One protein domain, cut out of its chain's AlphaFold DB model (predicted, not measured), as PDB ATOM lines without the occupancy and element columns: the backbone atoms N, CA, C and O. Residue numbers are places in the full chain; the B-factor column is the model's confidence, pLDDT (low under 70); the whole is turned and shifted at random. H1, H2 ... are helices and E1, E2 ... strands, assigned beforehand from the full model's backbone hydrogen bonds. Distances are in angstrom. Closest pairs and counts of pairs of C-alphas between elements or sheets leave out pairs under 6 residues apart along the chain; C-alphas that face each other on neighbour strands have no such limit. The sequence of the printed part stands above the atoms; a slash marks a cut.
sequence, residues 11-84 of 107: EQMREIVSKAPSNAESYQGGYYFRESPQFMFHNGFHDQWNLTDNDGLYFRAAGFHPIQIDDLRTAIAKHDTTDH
ATOM      1  N   GLU A  11      24.631  33.098 -29.390       94.62
ATOM      2  CA  GLU A  11      23.166  33.133 -29.440       94.62
ATOM      3  C   GLU A  11      22.564  34.045 -28.363       94.62
ATOM      4  O   GLU A  11      21.653  34.817 -28.654       94.62
ATOM      5  N   GLN A  12      23.121  34.056 -27.146       94.44
ATOM      6  CA  GLN A  12      22.694  34.999 -26.106       94.44
ATOM      7  C   GLN A  12      23.014  36.448 -26.488       94.44
ATOM      8  O   GLN A  12      22.197  37.339 -26.258       94.44
ATOM      9  N   MET A  13      24.176  36.702 -27.100       95.31
ATOM     10  CA  MET A  13      24.513  38.039 -27.605       95.31
ATOM     11  C   MET A  13      23.516  38.485 -28.680       95.31
ATOM     12  O   MET A  13      23.030  39.614 -28.628       95.31
ATOM     13  N   ARG A  14      23.173  37.601 -29.630       95.94
ATOM     14  CA  ARG A  14      22.174  37.880 -30.673       95.94
ATOM     15  C   ARG A  14      20.806  38.164 -30.078       95.94
ATOM     16  O   ARG A  14      20.164  39.121 -30.496       95.94
ATOM     17  N   GLU A  15      20.373  37.374 -29.100       95.56
ATOM     18  CA  GLU A  15      19.093  37.573 -28.428       95.56
ATOM     19  C   GLU A  15      19.018  38.963 -27.784       95.56
ATOM     20  O   GLU A  15      18.064  39.701 -28.037       95.56
ATOM     21  N   ILE A  16      20.054  39.354 -27.035       95.31
ATOM     22  CA  ILE A  16      20.156  40.681 -26.410       95.31
ATOM     23  C   ILE A  16      20.114  41.785 -27.474       95.31
ATOM     24  O   ILE A  16      19.329  42.722 -27.366       95.31
ATOM     25  N   VAL A  17      20.918  41.677 -28.537       95.31
ATOM     26  CA  VAL A  17      20.946  42.690 -29.607       95.31
ATOM     27  C   VAL A  17      19.601  42.771 -30.339       95.31
ATOM     28  O   VAL A  17      19.159  43.869 -30.665       95.31
ATOM     29  N   SER A  18      18.929  41.641 -30.571       95.00
ATOM     30  CA  SER A  18      17.647  41.587 -31.290       95.00
ATOM     31  C   SER A  18      16.485  42.208 -30.513       95.00
ATOM     32  O   SER A  18      15.570  42.762 -31.116       95.00
ATOM     33  N   LYS A  19      16.530  42.131 -29.179       93.69
ATOM     34  CA  LYS A  19      15.511  42.673 -28.270       93.69
ATOM     35  C   LYS A  19      15.838  44.088 -27.786       93.69
ATOM     36  O   LYS A  19      15.047  44.673 -27.048       93.69
ATOM     37  N   ALA A  20      16.996  44.629 -28.164       93.94
ATOM     38  CA  ALA A  20      17.421  45.957 -27.758       93.94
ATOM     39  C   ALA A  20      16.496  47.037 -28.351       93.94
ATOM     40  O   ALA A  20      16.335  47.102 -29.573       93.94
ATOM     41  N   PRO A  21      15.937  47.937 -27.522       92.38
ATOM     42  CA  PRO A  21      15.296  49.150 -28.018       92.38
ATOM     43  C   PRO A  21      16.260  49.971 -28.888       92.38
ATOM     44  O   PRO A  21      17.471  49.960 -28.665       92.38
ATOM     45  N   SER A  22      15.733  50.731 -29.855       87.62
ATOM     46  CA  SER A  22      16.516  51.398 -30.916       87.62
ATOM     47  C   SER A  22      17.607  52.369 -30.435       87.62
ATOM     48  O   SER A  22      18.490  52.724 -31.208       87.62
ATOM     49  N   ASN A  23      17.550  52.808 -29.180       91.50
ATOM     50  CA  ASN A  23      18.494  53.726 -28.540       91.50
ATOM     51  C   ASN A  23      19.069  53.178 -27.222       91.50
ATOM     52  O   ASN A  23      19.496  53.955 -26.371       91.50
ATOM     53  N   ALA A  24      19.037  51.860 -27.023       94.56
ATOM     54  CA  ALA A  24      19.751  51.240 -25.921       94.56
ATOM     55  C   ALA A  24      21.265  51.293 -26.163       94.56
ATOM     56  O   ALA A  24      21.738  50.998 -27.260       94.56
ATOM     57  N   GLU A  25      22.013  51.653 -25.125       96.00
ATOM     58  CA  GLU A  25      23.475  51.769 -25.152       96.00
ATOM     59  C   GLU A  25      24.119  50.512 -24.557       96.00
ATOM     60  O   GLU A  25      25.081  49.966 -25.099       96.00
ATOM     61  N   SER A  26      23.554  49.998 -23.461       95.56
ATOM     62  CA  SER A  26      24.139  48.881 -22.721       95.56
ATOM     63  C   SER A  26      23.092  47.943 -22.107       95.56
ATOM     64  O   SER A  26      21.903  48.260 -22.068       95.56
ATOM     65  N   TYR A  27      23.525  46.760 -21.664       94.62
ATOM     66  CA  TYR A  27      22.678  45.706 -21.103       94.62
ATOM     67  C   TYR A  27      23.272  45.108 -19.821       94.62
ATOM     68  O   TYR A  27      24.458  44.769 -19.770       94.62
ATOM     69  N   GLN A  28      22.438  44.917 -18.798       92.81
ATOM     70  CA  GLN A  28      22.788  44.204 -17.567       92.81
ATOM     71  C   GLN A  28      21.545  43.593 -16.916       92.81
ATOM     72  O   GLN A  28      20.545  44.271 -16.703       92.81
ATOM     73  N   GLY A  29      21.629  42.313 -16.540       88.62
ATOM     74  CA  GLY A  29      20.644  41.682 -15.652       88.62
ATOM     75  C   GLY A  29      19.196  41.706 -16.158       88.62
ATOM     76  O   GLY A  29      18.285  41.787 -15.342       88.62
ATOM     77  N   GLY A  30      18.981  41.670 -17.479       90.94
ATOM     78  CA  GLY A  30      17.642  41.726 -18.086       90.94
ATOM     79  C   GLY A  30      17.153  43.133 -18.436       90.94
ATOM     80  O   GLY A  30      16.050  43.273 -18.958       90.94
ATOM     81  N   TYR A  31      17.959  44.163 -18.184       93.19
ATOM     82  CA  TYR A  31      17.620  45.547 -18.487       93.19
ATOM     83  C   TYR A  31      18.568  46.132 -19.530       93.19
ATOM     84  O   TYR A  31      19.769  45.864 -19.526       93.19
ATOM     85  N   TYR A  32      18.006  46.964 -20.396       95.12
ATOM     86  CA  TYR A  32      18.712  47.855 -21.302       95.12
ATOM     87  C   TYR A  32      18.808  49.235 -20.675       95.12
ATOM     88  O   TYR A  32      17.867  49.673 -20.012       95.12
ATOM     89  N   PHE A  33      19.910  49.930 -20.916       95.12
ATOM     90  CA  PHE A  33      20.193  51.231 -20.326       95.12
ATOM     91  C   PHE A  33      20.586  52.242 -21.393       95.12
ATOM     92  O   PHE A  33      21.159  51.884 -22.424       95.12
ATOM     93  N   ARG A  34      20.294  53.505 -21.104       93.88
ATOM     94  CA  ARG A  34      20.862  54.682 -21.763       93.88
ATOM     95  C   ARG A  34      21.180  55.710 -20.689       93.88
ATOM     96  O   ARG A  34      20.385  55.875 -19.766       93.88
ATOM     97  N   GLU A  35      22.314  56.384 -20.795       90.12
ATOM     98  CA  GLU A  35      22.746  57.375 -19.800       90.12
ATOM     99  C   GLU A  35      22.569  58.819 -20.290       90.12
ATOM    100  O   GLU A  35      22.565  59.741 -19.480       90.12
ATOM    101  N   SER A  36      22.348  59.035 -21.595       84.81
ATOM    102  CA  SER A  36      22.168  60.371 -22.183       84.81
ATOM    103  C   SER A  36      20.773  60.581 -22.812       84.81
ATOM    104  O   SER A  36      20.251  59.711 -23.527       84.81
ATOM    105  N   PRO A  37      20.098  61.727 -22.567       84.06
ATOM    106  CA  PRO A  37      20.515  62.851 -21.726       84.06
ATOM    107  C   PRO A  37      20.303  62.601 -20.219       84.06
ATOM    108  O   PRO A  37      20.644  63.461 -19.414       84.06
ATOM    109  N   GLN A  38      19.699  61.472 -19.845       90.19
ATOM    110  CA  GLN A  38      19.422  61.066 -18.468       90.19
ATOM    111  C   GLN A  38      19.520  59.546 -18.363       90.19
ATOM    112  O   GLN A  38      19.222  58.846 -19.337       90.19
ATOM    113  N   PHE A  39      19.856  59.040 -17.176       92.62
ATOM    114  CA  PHE A  39      19.849  57.608 -16.907       92.62
ATOM    115  C   PHE A  39      18.429  57.028 -16.959       92.62
ATOM    116  O   PHE A  39      17.587  57.288 -16.087       92.62
ATOM    117  N   MET A  40      18.178  56.191 -17.965       93.88
ATOM    118  CA  MET A  40      16.929  55.458 -18.154       93.88
ATOM    119  C   MET A  40      17.199  53.965 -18.322       93.88
ATOM    120  O   MET A  40      18.241  53.561 -18.841       93.88
ATOM    121  N   PHE A  41      16.222  53.144 -17.941       93.44
ATOM    122  CA  PHE A  41      16.283  51.694 -18.109       93.44
ATOM    123  C   PHE A  41      15.014  51.124 -18.754       93.44
ATOM    124  O   PHE A  41      13.931  51.709 -18.691       93.44
ATOM    125  N   HIS A  42      15.146  49.957 -19.374       91.81
ATOM    126  CA  HIS A  42      14.089  49.309 -20.140       91.81
ATOM    127  C   HIS A  42      14.179  47.788 -20.002       91.81
ATOM    128  O   HIS A  42      15.264  47.231 -20.111       91.81
ATOM    129  N   ASN A  43      13.067  47.087 -19.780       86.31
ATOM    130  CA  ASN A  43      13.074  45.626 -19.568       86.31
ATOM    131  C   ASN A  43      12.926  44.801 -20.863       86.31
ATOM    132  O   ASN A  43      12.903  43.576 -20.819       86.31
ATOM    133  N   GLY A  44      12.782  45.463 -22.011       80.44
ATOM    134  CA  GLY A  44      12.633  44.819 -23.323       80.44
ATOM    135  C   GLY A  44      11.219  44.317 -23.637       80.44
ATOM    136  O   GLY A  44      11.035  43.705 -24.682       80.44
ATOM    137  N   PHE A  45      10.237  44.564 -22.761       80.00
ATOM    138  CA  PHE A  45       8.846  44.122 -22.941       80.00
ATOM    139  C   PHE A  45       7.848  45.266 -23.130       80.00
ATOM    140  O   PHE A  45       6.814  45.068 -23.758       80.00
ATOM    141  N   HIS A  46       8.124  46.435 -22.554       76.69
ATOM    142  CA  HIS A  46       7.282  47.622 -22.715       76.69
ATOM    143  C   HIS A  46       7.794  48.504 -23.856       76.69
ATOM    144  O   HIS A  46       8.882  48.270 -24.358       76.69
ATOM    145  N   ASP A  47       7.022  49.512 -24.266       80.56
ATOM    146  CA  ASP A  47       7.458  50.476 -25.291       80.56
ATOM    147  C   ASP A  47       8.176  51.698 -24.686       80.56
ATOM    148  O   ASP A  47       8.803  52.489 -25.392       80.56
ATOM    149  N   GLN A  48       8.045  51.900 -23.371       87.06
ATOM    150  CA  GLN A  48       8.484  53.114 -22.687       87.06
ATOM    151  C   GLN A  48       9.743  52.882 -21.851       87.06
ATOM    152  O   GLN A  48       9.842  51.938 -21.068       87.06
ATOM    153  N   TRP A  49      10.687  53.812 -21.976       91.50
ATOM    154  CA  TRP A  49      11.847  53.910 -21.096       91.50
ATOM    155  C   TRP A  49      11.441  54.417 -19.713       91.50
ATOM    156  O   TRP A  49      10.746  55.428 -19.596       91.50
ATOM    157  N   ASN A  50      11.935  53.761 -18.665       90.00
ATOM    158  CA  ASN A  50      11.741  54.202 -17.289       90.00
ATOM    159  C   ASN A  50      12.835  55.204 -16.923       90.00
ATOM    160  O   ASN A  50      14.022  54.871 -16.980       90.00
ATOM    161  N   LEU A  51      12.440  56.419 -16.541       88.50
ATOM    162  CA  LEU A  51      13.354  57.363 -15.905       88.50
ATOM    163  C   LEU A  51      13.718  56.883 -14.503       88.50
ATOM    164  O   LEU A  51      12.913  56.266 -13.805       88.50
ATOM    165  N   THR A  52      14.930  57.222 -14.083       82.81
ATOM    166  CA  THR A  52      15.316  57.152 -12.676       82.81
ATOM    167  C   THR A  52      15.287  58.554 -12.079       82.81
ATOM    168  O   THR A  52      15.791  59.496 -12.686       82.81
ATOM    169  N   ASP A  53      14.747  58.698 -10.870       81.62
ATOM    170  CA  ASP A  53      14.708  59.994 -10.173       81.62
ATOM    171  C   ASP A  53      16.088  60.411  -9.613       81.62
ATOM    172  O   ASP A  53      16.239  61.494  -9.053       81.62
ATOM    173  N   ASN A  54      17.102  59.543  -9.726       84.81
ATOM    174  CA  ASN A  54      18.408  59.676  -9.074       84.81
ATOM    175  C   ASN A  54      19.602  59.347  -9.988       84.81
ATOM    176  O   ASN A  54      20.634  58.890  -9.496       84.81
ATOM    177  N   ASP A  55      19.455  59.539 -11.299       87.56
ATOM    178  CA  ASP A  55      20.527  59.333 -12.287       87.56
ATOM    179  C   ASP A  55      21.217  57.951 -12.184       87.56
ATOM    180  O   ASP A  55      22.442  57.788 -12.237       87.56
ATOM    181  N   GLY A  56      20.402  56.918 -11.963       87.31
ATOM    182  CA  GLY A  56      20.850  55.531 -11.888       87.31
ATOM    183  C   GLY A  56      21.589  55.150 -10.605       87.31
ATOM    184  O   GLY A  56      22.171  54.065 -10.559       87.31
ATOM    185  N   LEU A  57      21.567  55.978  -9.550       89.25
ATOM    186  CA  LEU A  57      22.311  55.728  -8.305       89.25
ATOM    187  C   LEU A  57      22.056  54.329  -7.721       89.25
ATOM    188  O   LEU A  57      22.995  53.687  -7.254       89.25
ATOM    189  N   TYR A  58      20.817  53.829  -7.791       86.19
ATOM    190  CA  TYR A  58      20.481  52.469  -7.352       86.19
ATOM    191  C   TYR A  58      21.291  51.401  -8.102       86.19
ATOM    192  O   TYR A  58      21.905  50.538  -7.477       86.19
ATOM    193  N   PHE A  59      21.343  51.485  -9.434       86.81
ATOM    194  CA  PHE A  59      22.089  50.539 -10.260       86.81
ATOM    195  C   PHE A  59      23.586  50.632  -9.977       86.81
ATOM    196  O   PHE A  59      24.237  49.608  -9.777       86.81
ATOM    197  N   ARG A  60      24.123  51.858  -9.896       87.81
ATOM    198  CA  ARG A  60      25.544  52.098  -9.599       87.81
ATOM    199  C   ARG A  60      25.934  51.516  -8.235       87.81
ATOM    200  O   ARG A  60      26.942  50.819  -8.149       87.81
ATOM    201  N   ALA A  61      25.109  51.721  -7.206       89.12
ATOM    202  CA  ALA A  61      25.322  51.167  -5.868       89.12
ATOM    203  C   ALA A  61      25.201  49.632  -5.819       89.12
ATOM    204  O   ALA A  61      25.905  48.991  -5.042       89.12
ATOM    205  N   ALA A  62      24.351  49.038  -6.660       86.12
ATOM    206  CA  ALA A  62      24.189  47.588  -6.782       86.12
ATOM    207  C   ALA A  62      25.278  46.906  -7.642       86.12
ATOM    208  O   ALA A  62      25.258  45.686  -7.797       86.12
ATOM    209  N   GLY A  63      26.229  47.672  -8.191       88.31
ATOM    210  CA  GLY A  63      27.266  47.180  -9.095       88.31
ATOM    211  C   GLY A  63      26.842  47.283 -10.559       88.31
ATOM    212  O   GLY A  63      26.442  46.295 -11.177       88.31
ATOM    213  N   PHE A  64      26.967  48.481 -11.129       87.56
ATOM    214  CA  PHE A  64      26.655  48.751 -12.532       87.56
ATOM    215  C   PHE A  64      27.894  48.599 -13.418       87.56
ATOM    216  O   PHE A  64      28.748  49.482 -13.471       87.56
ATOM    217  N   HIS A  65      27.977  47.469 -14.115       90.44
ATOM    218  CA  HIS A  65      29.027  47.132 -15.073       90.44
ATOM    219  C   HIS A  65      28.378  46.555 -16.343       90.44
ATOM    220  O   HIS A  65      28.547  45.366 -16.642       90.44
ATOM    221  N   PRO A  66      27.565  47.352 -17.059       91.88
ATOM    222  CA  PRO A  66      26.773  46.834 -18.155       91.88
ATOM    223  C   PRO A  66      27.652  46.541 -19.370       91.88
ATOM    224  O   PRO A  66      28.694  47.163 -19.594       91.88
ATOM    225  N   ILE A  67      27.208  45.595 -20.187       93.75
ATOM    226  CA  ILE A  67      27.856  45.288 -21.459       93.75
ATOM    227  C   ILE A  67      27.374  46.296 -22.488       93.75
ATOM    228  O   ILE A  67      26.168  46.489 -22.630       93.75
ATOM    229  N   GLN A  68      28.291  46.905 -23.233       95.56
ATOM    230  CA  GLN A  68      27.927  47.795 -24.331       95.56
ATOM    231  C   GLN A  68      27.325  46.991 -25.488       95.56
ATOM    232  O   GLN A  68      27.865  45.960 -25.900       95.56
ATOM    233  N   ILE A  69      26.205  47.460 -26.037       95.50
ATOM    234  CA  ILE A  69      25.525  46.771 -27.144       95.50
ATOM    235  C   ILE A  69      26.398  46.765 -28.402       95.50
ATOM    236  O   ILE A  69      26.407  45.781 -29.143       95.50
ATOM    237  N   ASP A  70      27.184  47.816 -28.626       95.62
ATOM    238  CA  ASP A  70      28.102  47.884 -29.765       95.62
ATOM    239  C   ASP A  70      29.267  46.892 -29.655       95.62
ATOM    240  O   ASP A  70      29.698  46.332 -30.669       95.62
ATOM    241  N   ASP A  71      29.714  46.578 -28.438       95.25
ATOM    242  CA  ASP A  71      30.695  45.515 -28.214       95.25
ATOM    243  C   ASP A  71      30.103  44.141 -28.574       95.25
ATOM    244  O   ASP A  71      30.769  43.332 -29.225       95.25
ATOM    245  N   LEU A  72      28.829  43.892 -28.233       95.25
ATOM    246  CA  LEU A  72      28.116  42.673 -28.642       95.25
ATOM    247  C   LEU A  72      27.974  42.585 -30.165       95.25
ATOM    248  O   LEU A  72      28.283  41.547 -30.750       95.25
ATOM    249  N   ARG A  73      27.557  43.673 -30.827       95.38
ATOM    250  CA  ARG A  73      27.453  43.742 -32.298       95.38
ATOM    251  C   ARG A  73      28.794  43.446 -32.967       95.38
ATOM    252  O   ARG A  73      28.846  42.678 -33.927       95.38
ATOM    253  N   THR A  74      29.877  44.004 -32.432       94.69
ATOM    254  CA  THR A  74      31.241  43.776 -32.924       94.69
ATOM    255  C   THR A  74      31.670  42.320 -32.742       94.69
ATOM    256  O   THR A  74      32.222  41.719 -33.665       94.69
ATOM    257  N   ALA A  75      31.398  41.727 -31.577       92.00
ATOM    258  CA  ALA A  75      31.713  40.328 -31.301       92.00
ATOM    259  C   ALA A  75      30.952  39.368 -32.232       92.00
ATOM    260  O   ALA A  75      31.561  38.452 -32.787       92.00
ATOM    261  N   ILE A  76      29.659  39.618 -32.462       93.25
ATOM    262  CA  ILE A  76      28.824  38.853 -33.397       93.25
ATOM    263  C   ILE A  76      29.370  38.960 -34.825       93.25
ATOM    264  O   ILE A  76      29.615  37.941 -35.466       93.25
ATOM    265  N   ALA A  77      29.636  40.176 -35.314       92.25
ATOM    266  CA  ALA A  77      30.167  40.383 -36.662       92.25
ATOM    267  C   ALA A  77      31.529  39.690 -36.861       92.25
ATOM    268  O   ALA A  77      31.803  39.104 -37.911       92.25
ATOM    269  N   LYS A  78      32.389  39.709 -35.837       89.44
ATOM    270  CA  LYS A  78      33.669  38.992 -35.860       89.44
ATOM    271  C   LYS A  78      33.484  37.473 -35.900       89.44
ATOM    272  O   LYS A  78      34.232  36.791 -36.597       89.44
ATOM    273  N   HIS A  79      32.517  36.942 -35.157       87.56
ATOM    274  CA  HIS A  79      32.196  35.517 -35.192       87.56
ATOM    275  C   HIS A  79      31.734  35.098 -36.594       87.56
ATOM    276  O   HIS A  79      32.316  34.190 -37.181       87.56
ATOM    277  N   ASP A  80      30.789  35.838 -37.177       87.00
ATOM    278  CA  ASP A  80      30.205  35.536 -38.494       87.00
ATOM    279  C   ASP A  80      31.217  35.641 -39.641       87.00
ATOM    280  O   ASP A  80      31.112  34.938 -40.641       87.00
ATOM    281  N   THR A  81      32.244  36.479 -39.490       82.38
ATOM    282  CA  THR A  81      33.343  36.595 -40.465       82.38
ATOM    283  C   THR A  81      34.439  35.544 -40.289       82.38
ATOM    284  O   THR A  81      35.198  35.295 -41.223       82.38
ATOM    285  N   THR A  82      34.541  34.917 -39.114       69.38
ATOM    286  CA  THR A  82      35.550  33.880 -38.830       69.38
ATOM    287  C   THR A  82      35.047  32.476 -39.189       69.38
ATOM    288  O   THR A  82      35.857  31.587 -39.449       69.38
ATOM    289  N   ASP A  83      33.728  32.276 -39.271       60.09
ATOM    290  CA  ASP A  83      33.092  30.960 -39.423       60.09
ATOM    291  C   ASP A  83      33.170  30.345 -40.842       60.09
ATOM    292  O   ASP A  83      32.501  29.361 -41.138       60.09
ATOM    293  N   HIS A  84      34.009  30.872 -41.743       56.66
ATOM    294  CA  HIS A  84      34.172  30.363 -43.117       56.66
ATOM    295  C   HIS A  84      35.636  30.101 -43.501       56.66
ATOM    296  O   HIS A  84      36.183  30.675 -44.441       56.66
TER     297      HIS A  84
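This is residues 11 to 84 of the 107 residues of an uncharacterized protein of Acinetobacter bereziniae LMG 1003 = CIP 70.12 (UniProt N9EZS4). A small antiparallel sheet of three short strands, E1, E2 and E3, has two helices, H1 and H3, meeting each other at one end of the domain, while the short helix H2 sits toward the other end among loops. H3 makes much of the length: its residues 77 to 82 stick out as an arm, and the long stretch 43 to 56 swings out past E3 and folds back to pair with it. The printed part has 74 residues with three named helices and three named strands, in the order H1 E1 E2 E3 H2 H3, and the sheet order is E1 E2 E3. The class is mixed, helices and strands. The whole is only just compact, close to loose, with a radius of gyration of the C-alphas of 13.5 A, and elongated, spanning 48 by 25 by 20 A.

H1, residues 11 to 19, only grazes the sheet with its residues 16 to 19. E1, residues 26 to 28, E2, residues 31 to 34, and E3, residues 40 to 42, form a meander, each strand the antiparallel neighbour of the one before. E1 and E2 are a hairpin at 148 degrees, with N 28 and O 31 within hydrogen-bond range at 2.9 A. E2 and E3 are also a hairpin at 148 degrees, with N 32 and O 42 at 2.8 A. Residues 40 to 41 of E3 pair antiparallel with residues 50 to 51. H2, residues 57 to 61, is not on the sheet and is apart from H1. Residues 26 to 27 of E1 pair antiparallel with residues 67 to 68. H3, residues 69 to 82, only grazes the sheet with its residues 69 to 72. H1 and H3 touch at a steep tilt of 48 degrees, opposite ways; their closest C-alphas, those of Met 13 and Leu 72, are 6.0 A apart. In H1, H2 and H3 every O i to N i+4 pair is within hydrogen-bond range.

H1 begins at C-alpha 11 (23.166, 33.133, -29.440) and is 12.3 A long from first to last C-alpha. E1 is 7.1 A long, E2 10.2 A and E3 7.1 A. C-alpha 31, the first of E2, is at (17.620, 45.547, -18.487). H2 is 6.0 A long. H3 is 20.1 A long and ends at C-alpha 82 (35.550, 33.880, -38.830).

The C-alphas of Asp 53 and His 84, the two farthest apart, are 48.4 A apart. Residues 77 to 84 stand free; without them the body spans 34 by 25 by 19 A. The printed part has no cut. The link from E3 to H2, 14 residues, is long. The mean pLDDT of the printed part is 89.3, and residues 82 to 84 are under 70.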